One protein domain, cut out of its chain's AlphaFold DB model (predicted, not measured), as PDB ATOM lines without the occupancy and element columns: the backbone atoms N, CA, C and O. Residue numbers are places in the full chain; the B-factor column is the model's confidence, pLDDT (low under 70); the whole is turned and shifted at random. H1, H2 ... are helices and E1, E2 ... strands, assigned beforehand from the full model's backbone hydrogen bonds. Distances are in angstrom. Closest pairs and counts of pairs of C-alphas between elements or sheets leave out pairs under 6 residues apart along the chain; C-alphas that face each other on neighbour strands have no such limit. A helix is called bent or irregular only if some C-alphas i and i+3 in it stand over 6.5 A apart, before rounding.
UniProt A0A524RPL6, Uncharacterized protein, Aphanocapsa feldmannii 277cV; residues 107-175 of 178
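AT A GLANCE: This is residues 107 to 175 of the 178 residues of an uncharacterized protein of Aphanocapsa feldmannii 277cV (UniProt A0A524RPL6). A slightly warped wall of three antiparallel strands, E1, E2 and E3, has H1 over one face, while the small hairpin E4 and E5 packs beside E3 through E5. The short H2 packs on E4, and the irregular H3 follows E3 directly, packs beside H1 and leads straight into E4. The printed part has 69 residues with three named helices and five named strands, in the order H1 H2 E1 E2 E3 H3 E4 E5; the class is mixed, helices and strands, in two layers, with H1 on one face of the sheet. The whole is compact, with a radius of gyration of the C-alphas of 10.6 A, and elongated, spanning 31 by 19 by 15 A.

IN THESE COORDINATES: The sheet has E1, residues 129 to 133, 12.9 A long; E2, residues 137 to 143, 19.4 A; and E3, residues 150 to 156, 19.8 A. H1, residues 109 to 118, is 14.5 A long and begins at C-alpha 109 (35.335, -19.665, 33.541). H2 is residues 120 to 123 and H3 residues 157 to 163. E4 is residues 164 to 167, and E5, residues 171 to 174, ends at C-alpha 174 (28.182, -28.828, 18.652). H3 is irregular: C-alphas 158 and 161 are 7.2 A apart.

HOW THE PARTS SIT: E1, E2 and E3 form a meander, each strand the antiparallel neighbour of the one before, with two hairpins. N 131 and O 139 are 3.1 A apart across E1 and E2, and N 153 and O 140 are 3.1 A apart across E2 and E3. H1 is on the sheet at a height over the sheet of 8.7 A and lies over E2; on the local plane it runs slantwise to E2 at 59 degrees, only just short of across. The closest C-alphas of H1 and E2 are those of Cys 112 and Cys 138, 5.8 A. H3 is on the same face and over none of the strands. H1 and H3 touch, Gln 118 and Pro 161 having the closest C-alphas at 5.0 A, with a shallow tilt of 14 degrees, the same way. The closest C-alphas of E3 and E5 are those of Thr 151 and Leu 171, 5.7 A. In the hairpin E4 and E5, antiparallel, N 167 and O 171 are 2.8 A apart, within hydrogen-bond range. H2 is not on the sheet; its closest C-alpha to E4 is that of Ala 121, 4.4 A from that of Tyr 165. Every O i to N i+4 pair of H1 is within hydrogen-bond range; H3 has 1 of 3, with 1 of 4 O i to N i+3 pairs, and H2 is too short for an i+4 pair.

THE WHOLE: The C-alphas of Gly 135 and Thr 146, the two farthest apart, are 31.4 A from each other. The printed part has no cut and no long link; E2 to E3 is short, the others tight. The mean pLDDT of the printed part is 89.9, and residue 147 is under 70.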
ATOM      1  N   VAL A 107      33.235 -25.349  37.874       70.12
ATOM      2  CA  VAL A 107      32.461 -24.145  38.253       70.12
ATOM      3  C   VAL A 107      33.119 -22.799  37.945       70.12
ATOM      4  O   VAL A 107      32.571 -21.763  38.332       70.12
ATOM      5  N   ASP A 108      34.239 -22.760  37.227       81.50
ATOM      6  CA  ASP A 108      34.871 -21.498  36.841       81.50
ATOM      7  C   ASP A 108      35.044 -21.318  35.326       81.50
ATOM      8  O   ASP A 108      34.976 -22.240  34.508       81.50
ATOM      9  N   ALA A 109      35.176 -20.048  34.937       86.12
ATOM     10  CA  ALA A 109      35.335 -19.665  33.541       86.12
ATOM     11  C   ALA A 109      36.665 -20.165  32.957       86.12
ATOM     12  O   ALA A 109      36.735 -20.379  31.746       86.12
ATOM     13  N   ASP A 110      37.677 -20.371  33.803       88.94
ATOM     14  CA  ASP A 110      39.002 -20.841  33.405       88.94
ATOM     15  C   ASP A 110      38.923 -22.300  32.941       88.94
ATOM     16  O   ASP A 110      39.376 -22.619  31.846       88.94
ATOM     17  N   SER A 111      38.197 -23.151  33.664       87.56
ATOM     18  CA  SER A 111      37.939 -24.550  33.307       87.56
ATOM     19  C   SER A 111      37.208 -24.669  31.967       87.56
ATOM     20  O   SER A 111      37.539 -25.497  31.119       87.56
ATOM     21  N   CYS A 112      36.210 -23.814  31.725       91.25
ATOM     22  CA  CYS A 112      35.542 -23.729  30.425       91.25
ATOM     23  C   CYS A 112      36.489 -23.247  29.306       91.25
ATOM     24  O   CYS A 112      36.382 -23.708  28.167       91.25
ATOM     25  N   LEU A 113      37.402 -22.316  29.602       93.38
ATOM     26  CA  LEU A 113      38.379 -21.797  28.642       93.38
ATOM     27  C   LEU A 113      39.443 -22.847  28.287       93.38
ATOM     28  O   LEU A 113      39.771 -23.002  27.113       93.38
ATOM     29  N   GLU A 114      39.932 -23.602  29.270       90.88
ATOM     30  CA  GLU A 114      40.858 -24.720  29.069       90.88
ATOM     31  C   GLU A 114      40.248 -25.790  28.163       90.88
ATOM     32  O   GLU A 114      40.872 -26.218  27.190       90.88
ATOM     33  N   ARG A 115      38.986 -26.163  28.410       90.69
ATOM     34  CA  ARG A 115      38.249 -27.085  27.536       90.69
ATOM     35  C   ARG A 115      38.068 -26.527  26.129       90.69
ATOM     36  O   ARG A 115      38.229 -27.265  25.160       90.69
ATOM     37  N   PHE A 116      37.773 -25.232  25.993       94.50
ATOM     38  CA  PHE A 116      37.693 -24.597  24.677       94.50
ATOM     39  C   PHE A 116      39.016 -24.703  23.925       94.50
ATOM     40  O   PHE A 116      38.998 -25.052  22.749       94.50
ATOM     41  N   ALA A 117      40.149 -24.454  24.586       94.94
ATOM     42  CA  ALA A 117      41.476 -24.528  23.978       94.94
ATOM     43  C   ALA A 117      41.832 -25.937  23.463       94.94
ATOM     44  O   ALA A 117      42.643 -26.065  22.550       94.94
ATOM     45  N   GLN A 118      41.203 -26.978  24.012       93.06
ATOM     46  CA  GLN A 118      41.339 -28.362  23.548       93.06
ATOM     47  C   GLN A 118      40.411 -28.698  22.367       93.06
ATOM     48  O   GLN A 118      40.589 -29.736  21.735       93.06
ATOM     49  N   SER A 119      39.440 -27.836  22.050       94.75
ATOM     50  CA  SER A 119      38.420 -28.112  21.035       94.75
ATOM     51  C   SER A 119      38.881 -27.868  19.592       94.75
ATOM     52  O   SER A 119      39.740 -27.014  19.344       94.75
ATOM     53  N   PRO A 120      38.248 -28.520  18.594       94.31
ATOM     54  CA  PRO A 120      38.471 -28.220  17.179       94.31
ATOM     55  C   PRO A 120      38.264 -26.741  16.810       94.31
ATOM     56  O   PRO A 120      38.917 -26.237  15.890       94.31
ATOM     57  N   ALA A 121      37.371 -26.033  17.512       94.25
ATOM     58  CA  ALA A 121      37.101 -24.615  17.292       94.25
ATOM     59  C   ALA A 121      38.277 -23.694  17.667       94.25
ATOM     60  O   ALA A 121      38.413 -22.629  17.062       94.25
ATOM     61  N   ALA A 122      39.151 -24.093  18.601       94.81
ATOM     62  CA  ALA A 122      40.247 -23.252  19.101       94.81
ATOM     63  C   ALA A 122      41.197 -22.760  18.001       94.81
ATOM     64  O   ALA A 122      41.731 -21.660  18.082       94.81
ATOM     65  N   ASN A 123      41.373 -23.550  16.940       92.12
ATOM     66  CA  ASN A 123      42.274 -23.217  15.836       92.12
ATOM     67  C   ASN A 123      41.693 -22.197  14.842       92.12
ATOM     68  O   ASN A 123      42.402 -21.755  13.940       92.12
ATOM     69  N   LYS A 124      40.401 -21.872  14.949       93.06
ATOM     70  CA  LYS A 124      39.665 -21.039  13.979       93.06
ATOM     71  C   LYS A 124      38.961 -19.839  14.604       93.06
ATOM     72  O   LYS A 124      38.371 -19.037  13.883       93.06
ATOM     73  N   CYS A 125      38.983 -19.735  15.924       93.62
ATOM     74  CA  CYS A 125      38.289 -18.702  16.671       93.62
ATOM     75  C   CYS A 125      39.265 -17.926  17.545       93.62
ATOM     76  O   CYS A 125      40.259 -18.471  18.023       93.62
ATOM     77  N   ASP A 126      38.929 -16.670  17.816       93.56
ATOM     78  CA  ASP A 126      39.602 -15.904  18.859       93.56
ATOM     79  C   ASP A 126      39.364 -16.548  20.240       93.56
ATOM     80  O   ASP A 126      38.349 -17.236  20.441       93.56
ATOM     81  N   PRO A 127      40.241 -16.292  21.231       92.88
ATOM     82  CA  PRO A 127      39.966 -16.642  22.617       92.88
ATOM     83  C   PRO A 127      38.587 -16.104  23.045       92.88
ATOM     84  O   PRO A 127      38.338 -14.896  22.957       92.88
ATOM     85  N   PRO A 128      37.657 -16.975  23.470       94.56
ATOM     86  CA  PRO A 128      36.294 -16.570  23.755       94.56
ATOM     87  C   PRO A 128      36.210 -15.788  25.061       94.56
ATOM     88  O   PRO A 128      36.927 -16.045  26.025       94.56
ATOM     89  N   LYS A 129      35.213 -14.907  25.147       95.44
ATOM     90  CA  LYS A 129      34.661 -14.527  26.446       95.44
ATOM     91  C   LYS A 129      33.816 -15.687  26.962       95.44
ATOM     92  O   LYS A 129      32.906 -16.141  26.264       95.44
ATOM     93  N   VAL A 130      34.093 -16.116  28.186       93.81
ATOM     94  CA  VAL A 130      33.444 -17.266  28.818       93.81
ATOM     95  C   VAL A 130      32.628 -16.819  30.024       93.81
ATOM     96  O   VAL A 130      33.056 -15.968  30.800       93.81
ATOM     97  N   THR A 131      31.441 -17.396  30.183       91.50
ATOM     98  CA  THR A 131      30.679 -17.337  31.436       91.50
ATOM     99  C   THR A 131      30.108 -18.712  31.746       91.50
ATOM    100  O   THR A 131      29.527 -19.334  30.855       91.50
ATOM    101  N   VAL A 132      30.221 -19.154  32.997       87.81
ATOM    102  CA  VAL A 132      29.572 -20.382  33.472       87.81
ATOM    103  C   VAL A 132      28.071 -20.129  33.626       87.81
ATOM    104  O   VAL A 132      27.652 -19.096  34.152       87.81
ATOM    105  N   PHE A 133      27.257 -21.056  33.135       82.69
ATOM    106  CA  PHE A 133      25.802 -21.023  33.196       82.69
ATOM    107  C   PHE A 133      25.305 -22.354  33.770       82.69
ATOM    108  O   PHE A 133      25.776 -23.410  33.370       82.69
ATOM    109  N   GLY A 134      24.393 -22.330  34.745       74.44
ATOM    110  CA  GLY A 134      23.787 -23.560  35.282       74.44
ATOM    111  C   GLY A 134      24.719 -24.517  36.048       74.44
ATOM    112  O   GLY A 134      24.260 -25.574  36.456       74.44
ATOM    113  N   GLY A 135      25.985 -24.154  36.281       76.50
ATOM    114  CA  GLY A 135      26.964 -24.950  37.039       76.50
ATOM    115  C   GLY A 135      27.767 -25.950  36.201       76.50
ATOM    116  O   GLY A 135      28.904 -26.225  36.556       76.50
ATOM    117  N   ASP A 136      27.221 -26.428  35.078       83.56
ATOM    118  CA  ASP A 136      27.865 -27.396  34.175       83.56
ATOM    119  C   ASP A 136      27.895 -26.959  32.702       83.56
ATOM    120  O   ASP A 136      28.346 -27.712  31.833       83.56
ATOM    121  N   GLN A 137      27.409 -25.755  32.391       90.06
ATOM    122  CA  GLN A 137      27.380 -25.231  31.030       90.06
ATOM    123  C   GLN A 137      28.342 -24.062  30.872       90.06
ATOM    124  O   GLN A 137      28.430 -23.157  31.702       90.06
ATOM    125  N   CYS A 138      29.019 -24.040  29.736       92.12
ATOM    126  CA  CYS A 138      29.870 -22.953  29.309       92.12
ATOM    127  C   CYS A 138      29.131 -22.144  28.248       92.12
ATOM    128  O   CYS A 138      28.700 -22.679  27.223       92.12
ATOM    129  N   LYS A 139      29.010 -20.835  28.467       95.19
ATOM    130  CA  LYS A 139      28.636 -19.903  27.408       95.19
ATOM    131  C   LYS A 139      29.896 -19.302  26.811       95.19
ATOM    132  O   LYS A 139      30.580 -18.519  27.469       95.19
ATOM    133  N   PHE A 140      30.142 -19.610  25.547       95.31
ATOM    134  CA  PHE A 140      31.205 -19.003  24.761       95.31
ATOM    135  C   PHE A 140      30.649 -17.825  23.966       95.31
ATOM    136  O   PHE A 140      29.520 -17.851  23.469       95.31
ATOM    137  N   THR A 141      31.420 -16.749  23.871       95.81
ATOM    138  CA  THR A 141      31.178 -15.647  22.937       95.81
ATOM    139  C   THR A 141      32.494 -15.279  22.281       95.81
ATOM    140  O   THR A 141      33.402 -14.793  22.952       95.81
ATOM    141  N   THR A 142      32.602 -15.521  20.979       95.19
ATOM    142  CA  THR A 142      33.833 -15.296  20.211       95.19
ATOM    143  C   THR A 142      33.515 -14.916  18.767       95.19
ATOM    144  O   THR A 142      32.347 -14.869  18.376       95.19
ATOM    145  N   SER A 143      34.550 -14.631  17.990       94.00
ATOM    146  CA  SER A 143      34.500 -14.484  16.544       94.00
ATOM    147  C   SER A 143      35.364 -15.574  15.907       94.00
ATOM    148  O   SER A 143      36.440 -15.881  16.418       94.00
ATOM    149  N   CYS A 144      34.904 -16.156  14.798       91.12
ATOM    150  CA  CYS A 144      35.612 -17.238  14.109       91.12
ATOM    151  C   CYS A 144      35.747 -16.986  12.602       91.12
ATOM    152  O   CYS A 144      34.951 -16.239  12.027       91.12
ATOM    153  N   ASP A 145      36.738 -17.636  11.980       83.12
ATOM    154  CA  ASP A 145      37.102 -17.649  10.551       83.12
ATOM    155  C   ASP A 145      37.318 -16.265   9.910       83.12
ATOM    156  O   ASP A 145      38.427 -15.904   9.527       83.12
ATOM    157  N   THR A 146      36.248 -15.484   9.758       73.62
ATOM    158  CA  THR A 146      36.266 -14.170   9.096       73.62
ATOM    159  C   THR A 146      36.388 -13.004  10.079       73.62
ATOM    160  O   THR A 146      36.598 -11.874   9.654       73.62
ATOM    161  N   HIS A 147      36.234 -13.252  11.384       67.75
ATOM    162  CA  HIS A 147      36.109 -12.247  12.453       67.75
ATOM    163  C   HIS A 147      34.937 -11.251  12.297       67.75
ATOM    164  O   HIS A 147      34.753 -10.376  13.145       67.75
ATOM    165  N   ILE A 148      34.115 -11.383  11.247       73.31
ATOM    166  CA  ILE A 148      33.018 -10.452  10.935       73.31
ATOM    167  C   ILE A 148      31.821 -10.691  11.859       73.31
ATOM    168  O   ILE A 148      31.141  -9.745  12.259       73.31
ATOM    169  N   PHE A 149      31.569 -11.947  12.230       80.06
ATOM    170  CA  PHE A 149      30.420 -12.326  13.040       80.06
ATOM    171  C   PHE A 149      30.858 -12.772  14.429       80.06
ATOM    172  O   PHE A 149      31.681 -13.672  14.583       80.06
ATOM    173  N   ARG A 150      30.256 -12.152  15.449       89.62
ATOM    174  CA  ARG A 150      30.289 -12.688  16.807       89.62
ATOM    175  C   ARG A 150      29.251 -13.789  16.919       89.62
ATOM    176  O   ARG A 150      28.077 -13.569  16.628       89.62
ATOM    177  N   THR A 151      29.681 -14.941  17.396       93.19
ATOM    178  CA  THR A 151      28.826 -16.083  17.691       93.19
ATOM    179  C   THR A 151      28.789 -16.324  19.196       93.19
ATOM    180  O   THR A 151      29.736 -16.006  19.923       93.19
ATOM    181  N   SER A 152      27.663 -16.841  19.681       94.62
ATOM    182  CA  SER A 152      27.521 -17.256  21.070       94.62
ATOM    183  C   SER A 152      26.793 -18.583  21.146       94.62
ATOM    184  O   SER A 152      25.760 -18.761  20.506       94.62
ATOM    185  N   LEU A 153      27.331 -19.484  21.961       95.56
ATOM    186  CA  LEU A 153      26.786 -20.816  22.155       95.56
ATOM    187  C   LEU A 153      26.864 -21.188  23.636       95.56
ATOM    188  O   LEU A 153      27.872 -20.918  24.289       95.56
ATOM    189  N   ILE A 154      25.788 -21.785  24.150       94.62
ATOM    190  CA  ILE A 154      25.737 -22.401  25.478       94.62
ATOM    191  C   ILE A 154      25.805 -23.907  25.264       94.62
ATOM    192  O   ILE A 154      24.966 -24.463  24.555       94.62
ATOM    193  N   VAL A 155      26.800 -24.550  25.858       93.06
ATOM    194  CA  VAL A 155      27.047 -25.990  25.726       93.06
ATOM    195  C   VAL A 155      27.423 -26.572  27.071       93.06
ATOM    196  O   VAL A 155      27.935 -25.851  27.927       93.06
ATOM    197  N   LYS A 156      27.200 -27.869  27.268       90.94
ATOM    198  CA  LYS A 156      27.722 -28.542  28.456       90.94
ATOM    199  C   LYS A 156      29.243 -28.560  28.402       90.94
ATOM    200  O   LYS A 156      29.816 -28.796  27.342       90.94
ATOM    201  N   TRP A 157      29.875 -28.349  29.549       89.94
ATOM    202  CA  TRP A 157      31.328 -28.340  29.707       89.94
ATOM    203  C   TRP A 157      31.983 -29.608  29.143       89.94
ATOM    204  O   TRP A 157      32.990 -29.524  28.442       89.94
ATOM    205  N   ILE A 158      31.352 -30.766  29.362       88.62
ATOM    206  CA  ILE A 158      31.858 -32.068  28.912       88.62
ATOM    207  C   ILE A 158      31.853 -32.243  27.388       88.62
ATOM    208  O   ILE A 158      32.689 -32.961  26.849       88.62
ATOM    209  N   ASP A 159      30.958 -31.558  26.675       90.44
ATOM    210  CA  ASP A 159      30.832 -31.705  25.221       90.44
ATOM    211  C   ASP A 159      31.856 -30.845  24.458       90.44
ATOM    212  O   ASP A 159      32.061 -31.034  23.261       90.44
ATOM    213  N   VAL A 160      32.507 -29.888  25.126       91.62
ATOM    214  CA  VAL A 160      33.371 -28.882  24.490       91.62
ATOM    215  C   VAL A 160      34.599 -29.468  23.781       91.62
ATOM    216  O   VAL A 160      34.741 -29.210  22.583       91.62
ATOM    217  N   PRO A 161      35.502 -30.203  24.462       89.88
ATOM    218  CA  PRO A 161      36.806 -30.545  23.889       89.88
ATOM    219  C   PRO A 161      36.701 -31.421  22.636       89.88
ATOM    220  O   PRO A 161      37.486 -31.245  21.715       89.88
ATOM    221  N   ASP A 162      35.698 -32.294  22.541       89.44
ATOM    222  CA  ASP A 162      35.583 -33.216  21.402       89.44
ATOM    223  C   ASP A 162      34.535 -32.783  20.365       89.44
ATOM    224  O   ASP A 162      34.606 -33.191  19.201       89.44
ATOM    225  N   ASN A 163      33.559 -31.951  20.754       93.31
ATOM    226  CA  ASN A 163      32.403 -31.661  19.905       93.31
ATOM    227  C   ASN A 163      32.205 -30.188  19.549       93.31
ATOM    228  O   ASN A 163      31.259 -29.906  18.822       93.31
ATOM    229  N   LEU A 164      33.036 -29.243  19.993       95.44
ATOM    230  CA  LEU A 164      32.862 -27.833  19.620       95.44
ATOM    231  C   LEU A 164      33.620 -27.475  18.329       95.44
ATOM    232  O   LEU A 164      34.849 -27.520  18.282       95.44
ATOM    233  N   TYR A 165      32.887 -27.057  17.292       94.81
ATOM    234  CA  TYR A 165      33.430 -26.705  15.973       94.81
ATOM    235  C   TYR A 165      33.102 -25.259  15.575       94.81
ATOM    236  O   TYR A 165      32.050 -24.729  15.935       94.81
ATOM    237  N   SER A 166      33.990 -24.649  14.777       93.69
ATOM    238  CA  SER A 166      33.686 -23.445  13.985       93.69
ATOM    239  C   SER A 166      33.282 -23.842  12.572       93.69
ATOM    240  O   SER A 166      34.066 -24.479  11.858       93.69
ATOM    241  N   CYS A 167      32.084 -23.434  12.171       91.62
ATOM    242  CA  CYS A 167      31.497 -23.730  10.873       91.62
ATOM    243  C   CYS A 167      31.247 -22.464  10.074       91.62
ATOM    244  O   CYS A 167      30.917 -21.418  10.629       91.62
ATOM    245  N   TYR A 168      31.379 -22.552   8.753       87.69
ATOM    246  CA  TYR A 168      31.172 -21.405   7.878       87.69
ATOM    247  C   TYR A 168      29.746 -20.837   8.043       87.69
ATOM    248  O   TYR A 168      28.791 -21.616   8.058       87.69
ATOM    249  N   PRO A 169      29.567 -19.503   8.141       87.94
ATOM    250  CA  PRO A 169      30.565 -18.432   7.974       87.94
ATOM    251  C   PRO A 169      31.185 -17.878   9.282       87.94
ATOM    252  O   PRO A 169      31.465 -16.683   9.364       87.94
ATOM    253  N   GLY A 170      31.406 -18.710  10.302       86.81
ATOM    254  CA  GLY A 170      31.977 -18.325  11.606       86.81
ATOM    255  C   GLY A 170      31.050 -18.611  12.796       86.81
ATOM    256  O   GLY A 170      31.030 -17.866  13.775       86.81
ATOM    257  N   LEU A 171      30.223 -19.649  12.689       91.75
ATOM    258  CA  LEU A 171      29.249 -20.086  13.684       91.75
ATOM    259  C   LEU A 171      29.854 -21.184  14.566       91.75
ATOM    260  O   LEU A 171      30.346 -22.186  14.051       91.75
ATOM    261  N   LEU A 172      29.777 -21.014  15.888       93.81
ATOM    262  CA  LEU A 172      30.064 -22.095  16.826       93.81
ATOM    263  C   LEU A 172      28.878 -23.056  16.883       93.81
ATOM    264  O   LEU A 172      27.735 -22.624  17.047       93.81
ATOM    265  N   GLN A 173      29.155 -24.354  16.822       94.62
ATOM    266  CA  GLN A 173      28.149 -25.394  17.023       94.62
ATOM    267  C   GLN A 173      28.736 -26.648  17.671       94.62
ATOM    268  O   GLN A 173      29.946 -26.878  17.629       94.62
ATOM    269  N   LEU A 174      27.849 -27.469  18.243       93.88
ATOM    270  CA  LEU A 174      28.182 -28.828  18.652       93.88
ATOM    271  C   LEU A 174      28.048 -29.789  17.468       93.88
ATOM    272  O   LEU A 174      27.029 -29.794  16.778       93.88
ATOM    273  N   GLY A 175      29.057 -30.632  17.283       91.56
ATOM    274  CA  GLY A 175      29.141 -31.596  16.197       91.56
ATOM    275  C   GLY A 175      29.728 -31.022  14.898       91.56
ATOM    276  O   GLY A 175      29.911 -29.807  14.751       91.56
TER     277      GLY A 175